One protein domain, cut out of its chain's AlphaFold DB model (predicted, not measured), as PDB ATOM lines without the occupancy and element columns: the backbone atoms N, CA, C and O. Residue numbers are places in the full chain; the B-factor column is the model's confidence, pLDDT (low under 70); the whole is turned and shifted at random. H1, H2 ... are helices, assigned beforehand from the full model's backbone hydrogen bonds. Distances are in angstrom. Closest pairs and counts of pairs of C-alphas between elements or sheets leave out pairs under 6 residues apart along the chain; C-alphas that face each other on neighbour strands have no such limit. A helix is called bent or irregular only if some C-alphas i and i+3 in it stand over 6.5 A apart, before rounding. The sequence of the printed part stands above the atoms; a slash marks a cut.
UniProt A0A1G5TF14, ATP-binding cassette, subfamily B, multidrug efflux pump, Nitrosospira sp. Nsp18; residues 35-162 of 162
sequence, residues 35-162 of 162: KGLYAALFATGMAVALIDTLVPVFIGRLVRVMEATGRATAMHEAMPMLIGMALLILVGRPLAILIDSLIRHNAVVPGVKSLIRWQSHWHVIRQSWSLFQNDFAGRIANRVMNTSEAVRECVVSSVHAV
ATOM      1  N   LYS A  35     170.482 101.686 164.320       66.50
ATOM      2  CA  LYS A  35     171.624 101.155 165.098       66.50
ATOM      3  C   LYS A  35     172.583 102.233 165.600       66.50
ATOM      4  O   LYS A  35     173.075 102.133 166.714       66.50
ATOM      5  N   GLY A  36     172.839 103.267 164.795       66.00
ATOM      6  CA  GLY A  36     173.757 104.349 165.165       66.00
ATOM      7  C   GLY A  36     173.252 105.206 166.329       66.00
ATOM      8  O   GLY A  36     174.040 105.603 167.177       66.00
ATOM      9  N   LEU A  37     171.938 105.444 166.401       66.88
ATOM     10  CA  LEU A  37     171.332 106.230 167.478       66.88
ATOM     11  C   LEU A  37     171.255 105.438 168.782       66.88
ATOM     12  O   LEU A  37     171.576 105.976 169.837       66.88
ATOM     13  N   TYR A  38     170.900 104.154 168.707       67.75
ATOM     14  CA  TYR A  38     170.919 103.280 169.879       67.75
ATOM     15  C   TYR A  38     172.340 103.030 170.394       67.75
ATOM     16  O   TYR A  38     172.545 103.038 171.602       67.75
ATOM     17  N   ALA A  39     173.332 102.893 169.507       71.19
ATOM     18  CA  ALA A  39     174.735 102.797 169.905       71.19
ATOM     19  C   ALA A  39     175.235 104.083 170.583       71.19
ATOM     20  O   ALA A  39     175.948 104.001 171.577       71.19
ATOM     21  N   ALA A  40     174.837 105.262 170.088       70.00
ATOM     22  CA  ALA A  40     175.168 106.535 170.725       70.00
ATOM     23  C   ALA A  40     174.527 106.661 172.116       70.00
ATOM     24  O   ALA A  40     175.226 107.013 173.058       70.00
ATOM     25  N   LEU A  41     173.240 106.308 172.249       73.69
ATOM     26  CA  LEU A  41     172.521 106.298 173.531       73.69
ATOM     27  C   LEU A  41     173.163 105.329 174.539       73.69
ATOM     28  O   LEU A  41     173.289 105.647 175.717       73.69
ATOM     29  N   PHE A  42     173.584 104.149 174.077       76.12
ATOM     30  CA  PHE A  42     174.293 103.179 174.907       76.12
ATOM     31  C   PHE A  42     175.670 103.702 175.330       76.12
ATOM     32  O   PHE A  42     176.030 103.614 176.498       76.12
ATOM     33  N   ALA A  43     176.432 104.299 174.408       78.12
ATOM     34  CA  ALA A  43     177.749 104.852 174.711       78.12
ATOM     35  C   ALA A  43     177.679 106.006 175.723       78.12
ATOM     36  O   ALA A  43     178.510 106.069 176.629       78.12
ATOM     37  N   THR A  44     176.688 106.898 175.607       76.44
ATOM     38  CA  THR A  44     176.496 107.983 176.577       76.44
ATOM     39  C   THR A  44     175.993 107.486 177.921       76.44
ATOM     40  O   THR A  44     176.534 107.905 178.942       76.44
ATOM     41  N   GLY A  45     175.045 106.544 177.941       78.88
ATOM     42  CA  GLY A  45     174.605 105.887 179.174       78.88
ATOM     43  C   GLY A  45     175.762 105.194 179.902       78.88
ATOM     44  O   GLY A  45     175.975 105.421 181.091       78.88
ATOM     45  N   MET A  46     176.586 104.442 179.168       81.88
ATOM     46  CA  MET A  46     177.774 103.776 179.707       81.88
ATOM     47  C   MET A  46     178.805 104.775 180.246       81.88
ATOM     48  O   MET A  46     179.390 104.543 181.302       81.88
ATOM     49  N   ALA A  47     179.018 105.907 179.570       79.81
ATOM     50  CA  ALA A  47     179.908 106.957 180.062       79.81
ATOM     51  C   ALA A  47     179.419 107.553 181.392       79.81
ATOM     52  O   ALA A  47     180.220 107.745 182.306       79.81
ATOM     53  N   VAL A  48     178.111 107.797 181.530       80.75
ATOM     54  CA  VAL A  48     177.511 108.257 182.793       80.75
ATOM     55  C   VAL A  48     177.685 107.202 183.889       80.75
ATOM     56  O   VAL A  48     178.138 107.534 184.983       80.75
ATOM     57  N   ALA A  49     177.413 105.929 183.593       83.38
ATOM     58  CA  ALA A  49     177.570 104.832 184.548       83.38
ATOM     59  C   ALA A  49     179.027 104.657 185.026       83.38
ATOM     60  O   ALA A  49     179.274 104.419 186.211       83.38
ATOM     61  N   LEU A  50     180.003 104.823 184.126       85.06
ATOM     62  CA  LEU A  50     181.432 104.810 184.457       85.06
ATOM     63  C   LEU A  50     181.825 105.975 185.373       85.06
ATOM     64  O   LEU A  50     182.610 105.795 186.301       85.06
ATOM     65  N   ILE A  51     181.271 107.168 185.142       83.31
ATOM     66  CA  ILE A  51     181.486 108.315 186.032       83.31
ATOM     67  C   ILE A  51     180.882 108.032 187.415       83.31
ATOM     68  O   ILE A  51     181.532 108.287 188.430       83.31
ATOM     69  N   ASP A  52     179.684 107.452 187.472       82.69
ATOM     70  CA  ASP A  52     178.998 107.163 188.734       82.69
ATOM     71  C   ASP A  52     179.709 106.070 189.550       82.69
ATOM     72  O   ASP A  52     179.791 106.167 190.777       82.69
ATOM     73  N   THR A  53     180.333 105.085 188.899       86.19
ATOM     74  CA  THR A  53     181.146 104.055 189.578       86.19
ATOM     75  C   THR A  53     182.468 104.579 190.141       86.19
ATOM     76  O   THR A  53     183.036 103.954 191.039       86.19
ATOM     77  N   LEU A  54     182.955 105.739 189.693       83.00
ATOM     78  CA  LEU A  54     184.131 106.383 190.286       83.00
ATOM     79  C   LEU A  54     183.814 107.065 191.626       83.00
ATOM     80  O   LEU A  54     184.716 107.223 192.452       83.00
ATOM     81  N   VAL A  55     182.551 107.419 191.889       82.88
ATOM     82  CA  VAL A  55     182.147 108.140 193.110       82.88
ATOM     83  C   VAL A  55     182.490 107.358 194.390       82.88
ATOM     84  O   VAL A  55     183.166 107.925 195.253       82.88
ATOM     85  N   PRO A  56     182.146 106.059 194.535       82.44
ATOM     86  CA  PRO A  56     182.538 105.277 195.711       82.44
ATOM     87  C   PRO A  56     184.059 105.155 195.880       82.44
ATOM     88  O   PRO A  56     184.564 105.193 197.001       82.44
ATOM     89  N   VAL A  57     184.808 105.054 194.774       84.12
ATOM     90  CA  VAL A  57     186.280 104.984 194.795       84.12
ATOM     91  C   VAL A  57     186.879 106.285 195.331       84.12
ATOM     92  O   VAL A  57     187.848 106.260 196.093       84.12
ATOM     93  N   PHE A  58     186.298 107.427 194.962       80.06
ATOM     94  CA  PHE A  58     186.726 108.736 195.446       80.06
ATOM     95  C   PHE A  58     186.418 108.917 196.930       80.06
ATOM     96  O   PHE A  58     187.295 109.355 197.671       80.06
ATOM     97  N   ILE A  59     185.234 108.494 197.384       81.69
ATOM     98  CA  ILE A  59     184.886 108.483 198.812       81.69
ATOM     99  C   ILE A  59     185.886 107.620 199.592       81.69
ATOM    100  O   ILE A  59     186.449 108.078 200.583       81.69
ATOM    101  N   GLY A  60     186.190 106.411 199.109       82.69
ATOM    102  CA  GLY A  60     187.159 105.522 199.756       82.69
ATOM    103  C   GLY A  60     188.569 106.118 199.841       82.69
ATOM    104  O   GLY A  60     189.254 105.960 200.851       82.69
ATOM    105  N   ARG A  61     189.011 106.846 198.809       78.81
ATOM    106  CA  ARG A  61     190.295 107.568 198.837       78.81
ATOM    107  C   ARG A  61     190.274 108.762 199.789       78.81
ATOM    108  O   ARG A  61     191.261 108.973 200.484       78.81
ATOM    109  N   LEU A  62     189.169 109.500 199.856       78.38
ATOM    110  CA  LEU A  62     189.011 110.631 200.769       78.38
ATOM    111  C   LEU A  62     189.070 110.177 202.235       78.38
ATOM    112  O   LEU A  62     189.797 110.774 203.024       78.38
ATOM    113  N   VAL A  63     188.406 109.068 202.575       81.75
ATOM    114  CA  VAL A  63     188.477 108.469 203.921       81.75
ATOM    115  C   VAL A  63     189.918 108.086 204.285       81.75
ATOM    116  O   VAL A  63     190.386 108.443 205.364       81.75
ATOM    117  N   ARG A  64     190.676 107.470 203.364       79.31
ATOM    118  CA  ARG A  64     192.091 107.118 203.603       79.31
ATOM    119  C   ARG A  64     192.981 108.327 203.892       79.31
ATOM    120  O   ARG A  64     193.875 108.237 204.727       79.31
ATOM    121  N   VAL A  65     192.752 109.455 203.217       76.62
ATOM    122  CA  VAL A  65     193.501 110.698 203.477       76.62
ATOM    123  C   VAL A  65     193.176 111.249 204.873       76.62
ATOM    124  O   VAL A  65     194.064 111.770 205.545       76.62
ATOM    125  N   MET A  66     191.937 111.087 205.351       73.69
ATOM    126  CA  MET A  66     191.518 111.533 206.690       73.69
ATOM    127  C   MET A  66     192.066 110.671 207.841       73.69
ATOM    128  O   MET A  66     192.237 111.178 208.958       73.69
ATOM    129  N   GLU A  67     192.347 109.392 207.580       80.06
ATOM    130  CA  GLU A  67     192.926 108.439 208.541       80.06
ATOM    131  C   GLU A  67     194.455 108.563 208.683       80.06
ATOM    132  O   GLU A  67     195.026 108.048 209.644       80.06
ATOM    133  N   ALA A  68     195.132 109.270 207.771       76.00
ATOM    134  CA  ALA A  68     196.582 109.428 207.804       76.00
ATOM    135  C   ALA A  68     197.064 110.211 209.046       76.00
ATOM    136  O   ALA A  68     196.525 111.258 209.413       76.00
ATOM    137  N   THR A  69     198.144 109.731 209.668       63.25
ATOM    138  CA  THR A  69     198.758 110.295 210.886       63.25
ATOM    139  C   THR A  69     199.319 111.710 210.695       63.25
ATOM    140  O   THR A  69     199.353 112.486 211.647       63.25
ATOM    141  N   GLY A  70     199.693 112.087 209.467       68.81
ATOM    142  CA  GLY A  70     200.131 113.434 209.082       68.81
ATOM    143  C   GLY A  70     199.065 114.194 208.290       68.81
ATOM    144  O   GLY A  70     199.225 114.409 207.092       68.81
ATOM    145  N   ARG A  71     197.968 114.599 208.944       61.84
ATOM    146  CA  ARG A  71     196.785 115.201 208.288       61.84
ATOM    147  C   ARG A  71     197.085 116.423 207.413       61.84
ATOM    148  O   ARG A  71     196.478 116.569 206.361       61.84
ATOM    149  N   ALA A  72     198.001 117.298 207.829       65.19
ATOM    150  CA  ALA A  72     198.276 118.547 207.113       65.19
ATOM    151  C   ALA A  72     199.062 118.324 205.808       65.19
ATOM    152  O   ALA A  72     198.705 118.880 204.774       65.19
ATOM    153  N   THR A  73     200.090 117.474 205.837       66.94
ATOM    154  CA  THR A  73     200.913 117.141 204.664       66.94
ATOM    155  C   THR A  73     200.188 116.201 203.707       66.94
ATOM    156  O   THR A  73     200.154 116.473 202.510       66.94
ATOM    157  N   ALA A  74     199.511 115.169 204.225       66.06
ATOM    158  CA  ALA A  74     198.736 114.235 203.405       66.06
ATOM    159  C   ALA A  74     197.560 114.918 202.685       66.06
ATOM    160  O   ALA A  74     197.272 114.602 201.532       66.06
ATOM    161  N   MET A  75     196.901 115.890 203.329       70.12
ATOM    162  CA  MET A  75     195.857 116.687 202.683       70.12
ATOM    163  C   MET A  75     196.445 117.557 201.569       70.12
ATOM    164  O   MET A  75     195.912 117.562 200.467       70.12
ATOM    165  N   HIS A  76     197.548 118.269 201.821       72.00
ATOM    166  CA  HIS A  76     198.128 119.195 200.843       72.00
ATOM    167  C   HIS A  76     198.637 118.485 199.577       72.00
ATOM    168  O   HIS A  76     198.534 119.027 198.479       72.00
ATOM    169  N   GLU A  77     199.137 117.259 199.725       75.44
ATOM    170  CA  GLU A  77     199.599 116.416 198.620       75.44
ATOM    171  C   GLU A  77     198.429 115.774 197.847       75.44
ATOM    172  O   GLU A  77     198.477 115.649 196.623       75.44
ATOM    173  N   ALA A  78     197.326 115.450 198.535       74.31
ATOM    174  CA  ALA A  78     196.119 114.883 197.927       74.31
ATOM    175  C   ALA A  78     195.126 115.930 197.375       74.31
ATOM    176  O   ALA A  78     194.276 115.588 196.551       74.31
ATOM    177  N   MET A  79     195.222 117.202 197.779       74.38
ATOM    178  CA  MET A  79     194.354 118.306 197.338       74.38
ATOM    179  C   MET A  79     194.174 118.416 195.812       74.38
ATOM    180  O   MET A  79     193.025 118.471 195.372       74.38
ATOM    181  N   PRO A  80     195.229 118.419 194.968       80.06
ATOM    182  CA  PRO A  80     195.047 118.523 193.514       80.06
ATOM    183  C   PRO A  80     194.254 117.343 192.936       80.06
ATOM    184  O   PRO A  80     193.426 117.518 192.041       80.06
ATOM    185  N   MET A  81     194.446 116.146 193.491       77.31
ATOM    186  CA  MET A  81     193.707 114.947 193.104       77.31
ATOM    187  C   MET A  81     192.237 115.016 193.551       77.31
ATOM    188  O   MET A  81     191.349 114.691 192.765       77.31
ATOM    189  N   LEU A  82     191.966 115.494 194.769       78.56
ATOM    190  CA  LEU A  82     190.609 115.687 195.295       78.56
ATOM    191  C   LEU A  82     189.831 116.766 194.528       78.56
ATOM    192  O   LEU A  82     188.659 116.565 194.215       78.56
ATOM    193  N   ILE A  83     190.480 117.875 194.167       82.44
ATOM    194  CA  ILE A  83     189.882 118.932 193.338       82.44
ATOM    195  C   ILE A  83     189.551 118.389 191.944       82.44
ATOM    196  O   ILE A  83     188.457 118.638 191.442       82.44
ATOM    197  N   GLY A  84     190.442 117.594 191.339       83.00
ATOM    198  CA  GLY A  84     190.175 116.934 190.057       83.00
ATOM    199  C   GLY A  84     188.969 115.989 190.113       83.00
ATOM    200  O   GLY A  84     188.130 115.999 189.213       83.00
ATOM    201  N   MET A  85     188.831 115.223 191.198       79.31
ATOM    202  CA  MET A  85     187.673 114.352 191.438       79.31
ATOM    203  C   MET A  85     186.377 115.143 191.631       79.31
ATOM    204  O   MET A  85     185.353 114.807 191.033       79.31
ATOM    205  N   ALA A  86     186.419 116.209 192.434       81.62
ATOM    206  CA  ALA A  86     185.275 117.082 192.672       81.62
ATOM    207  C   ALA A  86     184.825 117.774 191.381       81.62
ATOM    208  O   ALA A  86     183.631 117.810 191.096       81.62
ATOM    209  N   LEU A  87     185.763 118.253 190.560       85.88
ATOM    210  CA  LEU A  87     185.469 118.845 189.256       85.88
ATOM    211  C   LEU A  87     184.839 117.818 188.306       85.88
ATOM    212  O   LEU A  87     183.858 118.121 187.630       85.88
ATOM    213  N   LEU A  88     185.355 116.586 188.277       82.44
ATOM    214  CA  LEU A  88     184.800 115.521 187.442       82.44
ATOM    215  C   LEU A  88     183.357 115.177 187.840       82.44
ATOM    216  O   LEU A  88     182.503 115.018 186.970       82.44
ATOM    217  N   ILE A  89     183.058 115.108 189.138       83.50
ATOM    218  CA  ILE A  89     181.695 114.843 189.617       83.50
ATOM    219  C   ILE A  89     180.785 116.052 189.388       83.50
ATOM    220  O   ILE A  89     179.663 115.898 188.915       83.50
ATOM    221  N   LEU A  90     181.243 117.258 189.724       83.19
ATOM    222  CA  LEU A  90     180.403 118.453 189.713       83.19
ATOM    223  C   LEU A  90     180.180 119.007 188.303       83.19
ATOM    224  O   LEU A  90     179.165 119.647 188.060       83.19
ATOM    225  N   VAL A  91     181.111 118.766 187.379       85.88
ATOM    226  CA  VAL A  91     181.062 119.288 186.006       85.88
ATOM    227  C   VAL A  91     180.966 118.155 184.990       85.88
ATOM    228  O   VAL A  91     180.093 118.177 184.125       85.88
ATOM    229  N   GLY A  92     181.813 117.130 185.106       82.81
ATOM    230  CA  GLY A  92     181.834 116.004 184.165       82.81
ATOM    231  C   GLY A  92     180.536 115.194 184.169       82.81
ATOM    232  O   GLY A  92     179.984 114.918 183.104       82.81
ATOM    233  N   ARG A  93     179.997 114.879 185.351       82.31
ATOM    234  CA  ARG A  93     178.730 114.144 185.489       82.31
ATOM    235  C   ARG A  93     177.533 114.885 184.877       82.31
ATOM    236  O   ARG A  93     176.872 114.293 184.023       82.31
ATOM    237  N   PRO A  94     177.225 116.152 185.235       84.88
ATOM    238  CA  PRO A  94     176.107 116.850 184.608       84.88
ATOM    239  C   PRO A  94     176.322 117.060 183.111       84.88
ATOM    240  O   PRO A  94     175.356 116.936 182.371       84.88
ATOM    241  N   LEU A  95     177.553 117.292 182.636       85.38
ATOM    242  CA  LEU A  95     177.827 117.361 181.196       85.38
ATOM    243  C   LEU A  95     177.505 116.046 180.481       85.38
ATOM    244  O   LEU A  95     176.858 116.073 179.438       85.38
ATOM    245  N   ALA A  96     177.903 114.901 181.040       81.31
ATOM    246  CA  ALA A  96     177.598 113.596 180.463       81.31
ATOM    247  C   ALA A  96     176.081 113.342 180.402       81.31
ATOM    248  O   ALA A  96     175.568 112.925 179.364       81.31
ATOM    249  N   ILE A  97     175.352 113.688 181.469       82.38
ATOM    250  CA  ILE A  97     173.882 113.609 181.512       82.38
ATOM    251  C   ILE A  97     173.247 114.552 180.481       82.38
ATOM    252  O   ILE A  97     172.268 114.200 179.824       82.38
ATOM    253  N   LEU A  98     173.796 115.754 180.312       83.62
ATOM    254  CA  LEU A  98     173.274 116.757 179.387       83.62
ATOM    255  C   LEU A  98     173.486 116.320 177.931       83.62
ATOM    256  O   LEU A  98     172.563 116.431 177.127       83.62
ATOM    257  N   ILE A  99     174.650 115.750 177.608       78.69
ATOM    258  CA  ILE A  99     174.939 115.157 176.295       78.69
ATOM    259  C   ILE A  99     174.003 113.973 176.023       78.69
ATOM    260  O   ILE A  99     173.399 113.914 174.951       78.69
ATOM    261  N   ASP A 100     173.831 113.066 176.988       77.62
ATOM    262  CA  ASP A 100     172.893 111.946 176.870       77.62
ATOM    263  C   ASP A 100     171.457 112.437 176.607       77.62
ATOM    264  O   ASP A 100     170.788 111.998 175.664       77.62
ATOM    265  N   SER A 101     171.008 113.430 177.378       76.50
ATOM    266  CA  SER A 101     169.683 114.035 177.233       76.50
ATOM    267  C   SER A 101     169.504 114.730 175.882       76.50
ATOM    268  O   SER A 101     168.453 114.584 175.250       76.50
ATOM    269  N   LEU A 102     170.530 115.439 175.398       77.88
ATOM    270  CA  LEU A 102     170.528 116.092 174.089       77.88
ATOM    271  C   LEU A 102     170.383 115.076 172.960       77.88
ATOM    272  O   LEU A 102     169.525 115.262 172.097       77.88
ATOM    273  N   ILE A 103     171.172 113.999 172.973       70.88
ATOM    274  CA  ILE A 103     171.104 112.938 171.956       70.88
ATOM    275  C   ILE A 103     169.721 112.287 171.965       70.88
ATOM    276  O   ILE A 103     169.103 112.098 170.912       70.88
ATOM    277  N   ARG A 104     169.191 112.001 173.156       69.69
ATOM    278  CA  ARG A 104     167.865 111.409 173.316       69.69
ATOM    279  C   ARG A 104     166.778 112.306 172.733       69.69
ATOM    280  O   ARG A 104     166.013 111.854 171.881       69.69
ATOM    281  N   HIS A 105     166.721 113.567 173.153       68.19
ATOM    282  CA  HIS A 105     165.647 114.483 172.772       68.19
ATOM    283  C   HIS A 105     165.757 114.994 171.335       68.19
ATOM    284  O   HIS A 105     164.726 115.168 170.694       68.19
ATOM    285  N   ASN A 106     166.965 115.205 170.804       63.59
ATOM    286  CA  ASN A 106     167.131 115.740 169.449       63.59
ATOM    287  C   ASN A 106     167.182 114.667 168.365       63.59
ATOM    288  O   ASN A 106     166.764 114.935 167.244       63.59
ATOM    289  N   ALA A 107     167.709 113.479 168.657       63.00
ATOM    290  CA  ALA A 107     168.021 112.515 167.606       63.00
ATOM    291  C   ALA A 107     167.164 111.246 167.704       63.00
ATOM    292  O   ALA A 107     166.598 110.799 166.707       63.00
ATOM    293  N   VAL A 108     166.996 110.695 168.910       65.06
ATOM    294  CA  VAL A 108     166.229 109.452 169.108       65.06
ATOM    295  C   VAL A 108     164.722 109.715 169.079       65.06
ATOM    296  O   VAL A 108     163.984 109.054 168.351       65.06
ATOM    297  N   VAL A 109     164.255 110.690 169.859       63.03
ATOM    298  CA  VAL A 109     162.826 110.978 170.054       63.03
ATOM    299  C   VAL A 109     162.122 111.406 168.754       63.03
ATOM    300  O   VAL A 109     161.117 110.776 168.421       63.03
ATOM    301  N   PRO A 110     162.592 112.408 167.989       62.22
ATOM    302  CA  PRO A 110     161.918 112.814 166.755       62.22
ATOM    303  C   PRO A 110     162.148 111.826 165.604       62.22
ATOM    304  O   PRO A 110     161.202 111.515 164.879       62.22
ATOM    305  N   GLY A 111     163.362 111.275 165.465       65.69
ATOM    306  CA  GLY A 111     163.711 110.367 164.368       65.69
ATOM    307  C   GLY A 111     162.925 109.055 164.406       65.69
ATOM    308  O   GLY A 111     162.272 108.688 163.428       65.69
ATOM    309  N   VAL A 112     162.921 108.376 165.558       66.12
ATOM    310  CA  VAL A 112     162.255 107.072 165.712       66.12
ATOM    311  C   VAL A 112     160.732 107.218 165.683       66.12
ATOM    312  O   VAL A 112     160.057 106.443 165.006       66.12
ATOM    313  N   LYS A 113     160.167 108.239 166.349       65.19
ATOM    314  CA  LYS A 113     158.711 108.468 166.319       65.19
ATOM    315  C   LYS A 113     158.198 108.772 164.916       65.19
ATOM    316  O   LYS A 113     157.171 108.221 164.523       65.19
ATOM    317  N   SER A 114     158.882 109.650 164.179       66.12
ATOM    318  CA  SER A 114     158.473 110.032 162.824       66.12
ATOM    319  C   SER A 114     158.463 108.817 161.893       66.12
ATOM    320  O   SER A 114     157.463 108.553 161.225       66.12
ATOM    321  N   LEU A 115     159.518 107.998 161.949       66.88
ATOM    322  CA  LEU A 115     159.650 106.797 161.129       66.88
ATOM    323  C   LEU A 115     158.585 105.732 161.452       66.88
ATOM    324  O   LEU A 115     157.944 105.214 160.536       66.88
ATOM    325  N   ILE A 116     158.325 105.444 162.735       66.50
ATOM    326  CA  ILE A 116     157.288 104.469 163.126       66.50
ATOM    327  C   ILE A 116     155.887 104.966 162.746       66.50
ATOM    328  O   ILE A 116     155.075 104.182 162.244       66.50
ATOM    329  N   ARG A 117     155.587 106.259 162.951       69.81
ATOM    330  CA  ARG A 117     154.293 106.850 162.562       69.81
ATOM    331  C   ARG A 117     154.086 106.783 161.053       69.81
ATOM    332  O   ARG A 117     153.003 106.396 160.624       69.81
ATOM    333  N   TRP A 118     155.109 107.099 160.259       66.81
ATOM    334  CA  TRP A 118     155.037 107.039 158.799       66.81
ATOM    335  C   TRP A 118     154.794 105.615 158.285       66.81
ATOM    336  O   TRP A 118     153.894 105.398 157.473       66.81
ATOM    337  N   GLN A 119     155.526 104.625 158.804       67.44
ATOM    338  CA  GLN A 119     155.347 103.222 158.409       67.44
ATOM    339  C   GLN A 119     153.981 102.669 158.833       67.44
ATOM    340  O   GLN A 119     153.336 101.954 158.069       67.44
ATOM    341  N   SER A 120     153.510 103.045 160.023       67.69
ATOM    342  CA  SER A 120     152.199 102.640 160.536       67.69
ATOM    343  C   SER A 120     151.060 103.273 159.731       67.69
ATOM    344  O   SER A 120     150.093 102.593 159.396       67.69
ATOM    345  N   HIS A 121     151.194 104.544 159.344       73.62
ATOM    346  CA  HIS A 121     150.247 105.219 158.458       73.62
ATOM    347  C   HIS A 121     150.178 104.548 157.076       73.62
ATOM    348  O   HIS A 121     149.089 104.212 156.611       73.62
ATOM    349  N   TRP A 122     151.329 104.252 156.462       68.19
ATOM    350  CA  TRP A 122     151.391 103.528 155.187       68.19
ATOM    351  C   TRP A 122     150.811 102.115 155.259       68.19
ATOM    352  O   TRP A 122     150.187 101.660 154.301       68.19
ATOM    353  N   HIS A 123     150.992 101.422 156.384       70.44
ATOM    354  CA  HIS A 123     150.418 100.096 156.581       70.44
ATOM    355  C   HIS A 123     148.887 100.142 156.649       70.44
ATOM    356  O   HIS A 123     148.228  99.300 156.046       70.44
ATOM    357  N   VAL A 124     148.314 101.148 157.319       69.88
ATOM    358  CA  VAL A 124     146.854 101.328 157.401       69.88
ATOM    359  C   VAL A 124     146.251 101.668 156.037       69.88
ATOM    360  O   VAL A 124     145.204 101.130 155.696       69.88
ATOM    361  N   ILE A 125     146.917 102.491 155.220       73.94
ATOM    362  CA  ILE A 125     146.421 102.856 153.878       73.94
ATOM    363  C   ILE A 125     146.324 101.640 152.939       73.94
ATOM    364  O   ILE A 125     145.499 101.627 152.030       73.94
ATOM    365  N   ARG A 126     147.143 100.601 153.152       71.50
ATOM    366  CA  ARG A 126     147.168  99.382 152.321       71.50
ATOM    367  C   ARG A 126     146.249  98.258 152.824       71.50
ATOM    368  O   ARG A 126     146.275  97.168 152.257       71.50
ATOM    369  N   GLN A 127     145.478  98.486 153.887       73.25
ATOM    370  CA  GLN A 127     144.572  97.486 154.459       73.25
ATOM    371  C   GLN A 127     143.257  97.376 153.676       73.25
ATOM    372  O   GLN A 127     142.802  98.325 153.038       73.25
ATOM    373  N   SER A 128     142.641  96.193 153.724       75.81
ATOM    374  CA  SER A 128     141.396  95.911 153.011       75.81
ATOM    375  C   SER A 128     140.203  96.653 153.613       75.81
ATOM    376  O   SER A 128     140.144  96.926 154.811       75.81
ATOM    377  N   TRP A 129     139.188  96.899 152.782       69.94
ATOM    378  CA  TRP A 129     137.918  97.509 153.190       69.94
ATOM    379  C   TRP A 129     137.242  96.789 154.373       69.94
ATOM    380  O   TRP A 129     136.656  97.428 155.245       69.94
ATOM    381  N   SER A 130     137.397  95.464 154.464       76.00
ATOM    382  CA  SER A 130     136.890  94.658 155.580       76.00
ATOM    383  C   SER A 130     137.485  95.041 156.941       76.00
ATOM    384  O   SER A 130     136.797  94.917 157.950       76.00
ATOM    385  N   LEU A 131     138.728  95.534 157.002       69.81
ATOM    386  CA  LEU A 131     139.323  96.011 158.252       69.81
ATOM    387  C   LEU A 131     138.586  97.261 158.757       69.81
ATOM    388  O   LEU A 131     138.252  97.346 159.935       69.81
ATOM    389  N   PHE A 132     138.285  98.202 157.861       71.88
ATOM    390  CA  PHE A 132     137.603  99.454 158.202       71.88
ATOM    391  C   PHE A 132     136.126  99.263 158.558       71.88
ATOM    392  O   PHE A 132     135.562 100.081 159.278       71.88
ATOM    393  N   GLN A 133     135.503  98.183 158.082       77.44
ATOM    394  CA  GLN A 133     134.146  97.811 158.488       77.44
ATOM    395  C   GLN A 133     134.102  97.122 159.859       77.44
ATOM    396  O   GLN A 133     133.146  97.317 160.604       77.44
ATOM    397  N   ASN A 134     135.122  96.330 160.197       77.94
ATOM    398  CA  ASN A 134     135.163  95.564 161.446       77.94
ATOM    399  C   ASN A 134     135.775  96.339 162.624       77.94
ATOM    400  O   ASN A 134     135.563  95.969 163.781       77.94
ATOM    401  N   ASP A 135     136.539  97.401 162.359       75.06
ATOM    402  CA  ASP A 135     137.277  98.134 163.384       75.06
ATOM    403  C   ASP A 135     137.039  99.648 163.293       75.06
ATOM    404  O   ASP A 135     137.215 100.275 162.249       75.06
ATOM    405  N   PHE A 136     136.650 100.265 164.415       76.75
ATOM    406  CA  PHE A 136     136.367 101.699 164.458       76.75
ATOM    407  C   PHE A 136     137.629 102.527 164.198       76.75
ATOM    408  O   PHE A 136     138.668 102.320 164.836       76.75
ATOM    409  N   ALA A 137     137.499 103.558 163.359       74.19
ATOM    410  CA  ALA A 137     138.586 104.474 163.005       74.19
ATOM    411  C   ALA A 137     139.316 105.063 164.231       74.19
ATOM    412  O   ALA A 137     140.536 105.215 164.205       74.19
ATOM    413  N   GLY A 138     138.603 105.314 165.337       76.94
ATOM    414  CA  GLY A 138     139.199 105.793 166.590       76.94
ATOM    415  C   GLY A 138     140.166 104.798 167.249       76.94
ATOM    416  O   GLY A 138     141.216 105.204 167.746       76.94
ATOM    417  N   ARG A 139     139.880 103.486 167.211       81.31
ATOM    418  CA  ARG A 139     140.811 102.457 167.719       81.31
ATOM    419  C   ARG A 139     142.054 102.353 166.844       81.31
ATOM    420  O   ARG A 139     143.158 102.260 167.376       81.31
ATOM    421  N   ILE A 140     141.883 102.414 165.523       74.75
ATOM    422  CA  ILE A 140     142.996 102.380 164.565       74.75
ATOM    423  C   ILE A 140     143.901 103.604 164.767       74.75
ATOM    424  O   ILE A 140     145.116 103.453 164.887       74.75
ATOM    425  N   ALA A 141     143.320 104.801 164.891       72.75
ATOM    426  CA  ALA A 141     144.060 106.037 165.145       72.75
ATOM    427  C   ALA A 141     144.848 105.980 166.464       72.75
ATOM    428  O   ALA A 141     146.044 106.275 166.479       72.75
ATOM    429  N   ASN A 142     144.215 105.516 167.547       79.31
ATOM    430  CA  ASN A 142     144.882 105.336 168.837       79.31
ATOM    431  C   ASN A 142     146.024 104.319 168.763       79.31
ATOM    432  O   ASN A 142     147.083 104.549 169.342       79.31
ATOM    433  N   ARG A 143     145.850 103.219 168.022       74.75
ATOM    434  CA  ARG A 143     146.908 102.224 167.817       74.75
ATOM    435  C   ARG A 143     148.099 102.839 167.084       74.75
ATOM    436  O   ARG A 143     149.224 102.734 167.550       74.75
ATOM    437  N   VAL A 144     147.861 103.564 165.993       74.00
ATOM    438  CA  VAL A 144     148.931 104.219 165.219       74.00
ATOM    439  C   VAL A 144     149.662 105.290 166.038       74.00
ATOM    440  O   VAL A 144     150.890 105.366 165.981       74.00
ATOM    441  N   MET A 145     148.941 106.104 166.814       74.06
ATOM    442  CA  MET A 145     149.554 107.138 167.655       74.06
ATOM    443  C   MET A 145     150.343 106.536 168.821       74.06
ATOM    444  O   MET A 145     151.528 106.839 168.977       74.06
ATOM    445  N   ASN A 146     149.727 105.647 169.601       75.75
ATOM    446  CA  ASN A 146     150.282 105.214 170.884       75.75
ATOM    447  C   ASN A 146     151.309 104.086 170.743       75.75
ATOM    448  O   ASN A 146     152.249 104.023 171.533       75.75
ATOM    449  N   THR A 147     151.204 103.227 169.720       74.31
ATOM    450  CA  THR A 147     152.203 102.168 169.494       74.31
ATOM    451  C   THR A 147     153.585 102.755 169.202       74.31
ATOM    452  O   THR A 147     154.583 102.206 169.660       74.31
ATOM    453  N   SER A 148     153.661 103.900 168.513       69.44
ATOM    454  CA  SER A 148     154.941 104.569 168.237       69.44
ATOM    455  C   SER A 148     155.646 105.085 169.498       69.44
ATOM    456  O   SER A 148     156.872 105.001 169.604       69.44
ATOM    457  N   GLU A 149     154.875 105.575 170.469       71.62
ATOM    458  CA  GLU A 149     155.388 106.052 171.753       71.62
ATOM    459  C   GLU A 149     155.841 104.871 172.621       71.62
ATOM    460  O   GLU A 149     156.991 104.842 173.059       71.62
ATOM    461  N   ALA A 150     154.979 103.856 172.761       73.69
ATOM    462  CA  ALA A 150     155.218 102.678 173.593       73.69
ATOM    463  C   ALA A 150     156.443 101.864 173.142       73.69
ATOM    464  O   ALA A 150     157.289 101.507 173.957       73.69
ATOM    465  N   VAL A 151     156.589 101.615 171.836       71.62
ATOM    466  CA  VAL A 151     157.738 100.875 171.281       71.62
ATOM    467  C   VAL A 151     159.044 101.606 171.578       71.62
ATOM    468  O   VAL A 151     160.026 100.985 171.981       71.62
ATOM    469  N   ARG A 152     159.068 102.934 171.416       72.44
ATOM    470  CA  ARG A 152     160.261 103.732 171.717       72.44
ATOM    471  C   ARG A 152     160.610 103.651 173.200       72.44
ATOM    472  O   ARG A 152     161.774 103.444 173.529       72.44
ATOM    473  N   GLU A 153     159.624 103.846 174.069       74.50
ATOM    474  CA  GLU A 153     159.824 103.854 175.516       74.50
ATOM    475  C   GLU A 153     160.335 102.506 176.027       74.50
ATOM    476  O   GLU A 153     161.306 102.482 176.778       74.50
ATOM    477  N   CYS A 154     159.790 101.390 175.528       75.62
ATOM    478  CA  CYS A 154     160.299 100.058 175.842       75.62
ATOM    479  C   CYS A 154     161.778  99.902 175.469       75.62
ATOM    480  O   CYS A 154     162.571  99.505 176.316       75.62
ATOM    481  N   VAL A 155     162.179 100.250 174.239       71.19
ATOM    482  CA  VAL A 155     163.581 100.067 173.813       71.19
ATOM    483  C   VAL A 155     164.522 100.984 174.589       71.19
ATOM    484  O   VAL A 155     165.595 100.559 175.006       71.19
ATOM    485  N   VAL A 156     164.128 102.240 174.797       70.62
ATOM    486  CA  VAL A 156     164.924 103.186 175.583       70.62
ATOM    487  C   VAL A 156     165.080 102.684 177.017       70.62
ATOM    488  O   VAL A 156     166.193 102.681 177.525       70.62
ATOM    489  N   SER A 157     164.006 102.212 177.648       74.12
ATOM    490  CA  SER A 157     164.058 101.647 178.997       74.12
ATOM    491  C   SER A 157     164.970 100.417 179.064       74.12
ATOM    492  O   SER A 157     165.839 100.351 179.925       74.12
ATOM    493  N   SER A 158     164.877  99.494 178.099       73.69
ATOM    494  CA  SER A 158     165.751  98.313 178.046       73.69
ATOM    495  C   SER A 158     167.236  98.652 177.901       73.69
ATOM    496  O   SER A 158     168.063  97.942 178.456       73.69
ATOM    497  N   VAL A 159     167.587  99.722 177.181       69.94
ATOM    498  CA  VAL A 159     168.986 100.175 177.059       69.94
ATOM    499  C   VAL A 159     169.509 100.768 178.369       69.94
ATOM    500  O   VAL A 159     170.695 100.653 178.639       69.94
ATOM    501  N   HIS A 160     168.644 101.395 179.168       65.31
ATOM    502  CA  HIS A 160     169.008 101.993 180.463       65.31
ATOM    503  C   HIS A 160     168.970 101.000 181.625       65.31
ATOM    504  O   HIS A 160     169.540 101.270 182.676       65.31
ATOM    505  N   ALA A 161     168.276  99.875 181.459       68.75
ATOM    506  CA  ALA A 161     168.204  98.820 182.462       68.75
ATOM    507  C   ALA A 161     169.476  97.952 182.538       68.75
ATOM    508  O   ALA A 161     169.612  97.185 183.489       68.75
ATOM    509  N   VAL A 162     170.359  98.038 181.534       52.81
ATOM    510  CA  VAL A 162     171.658  97.343 181.466       52.81
ATOM    511  C   VAL A 162     172.747  98.256 182.004       52.81
ATOM    512  O   VAL A 162     173.531  97.774 182.849       52.81
TER     513      VAL A 162
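AT A GLANCE: This is residues 35 to 162 of the 162 residues of the protein "ATP-binding cassette, subfamily B, multidrug efflux pump" of Nitrosospira sp. Nsp18 (UniProt A0A1G5TF14). This is a long thin rod: H2 runs along nearly its whole length, with H1 folded back along one part and H4 along another. Tiny H3 sits in the turn before H4. The 128 printed residues hold four named helices, H1 to H4, and no named strand: all helix, extended, radius of gyration of the C-alphas 24.7 A, spans 85 by 20 by 20 A.

HOW THE PARTS SIT: Start at H1, residues 35 to 67; it touches H2, residues 71 to 125, as a hairpin at a shallow tilt of 20 degrees, C-alphas 44 and 100 closest at 5.4 A. H4, residues 137 to 160, touches H2 with residues 144 to 152 alone, C-alphas 116 and 148 closest at 5.6 A. H1, H2 and H4 form an up-and-down bundle, each running against the one before. H4 touches H1 with residues 159 to 160 alone, C-alphas 42 and 159 closest at 6.5 A. H3, residues 129 to 134, meets H4 only through their link. Every O i to N i+4 pair is within hydrogen-bond range in H3, against 26 of 29 in H1, 45 of 51 in H2 and 17 of 20 in H4.

IN THESE COORDINATES: Find C-alpha 35 at (171.624, 101.155, 165.098); H1 runs 48.9 A. H2 runs 75.2 A, irregular where C-alphas 77 and 80 are 7.2 A apart. H3 spans 8.9 A; H4 runs 35.2 A to C-alpha 160 at (169.008, 101.993, 180.463).

THE WHOLE: The C-alphas farthest apart, of Gly 70 and Trp 129, are 85.1 A apart. The printed part has no cut, and its three links are tight. Look for pLDDT under 70 in 36 residues, among them 104 to 120.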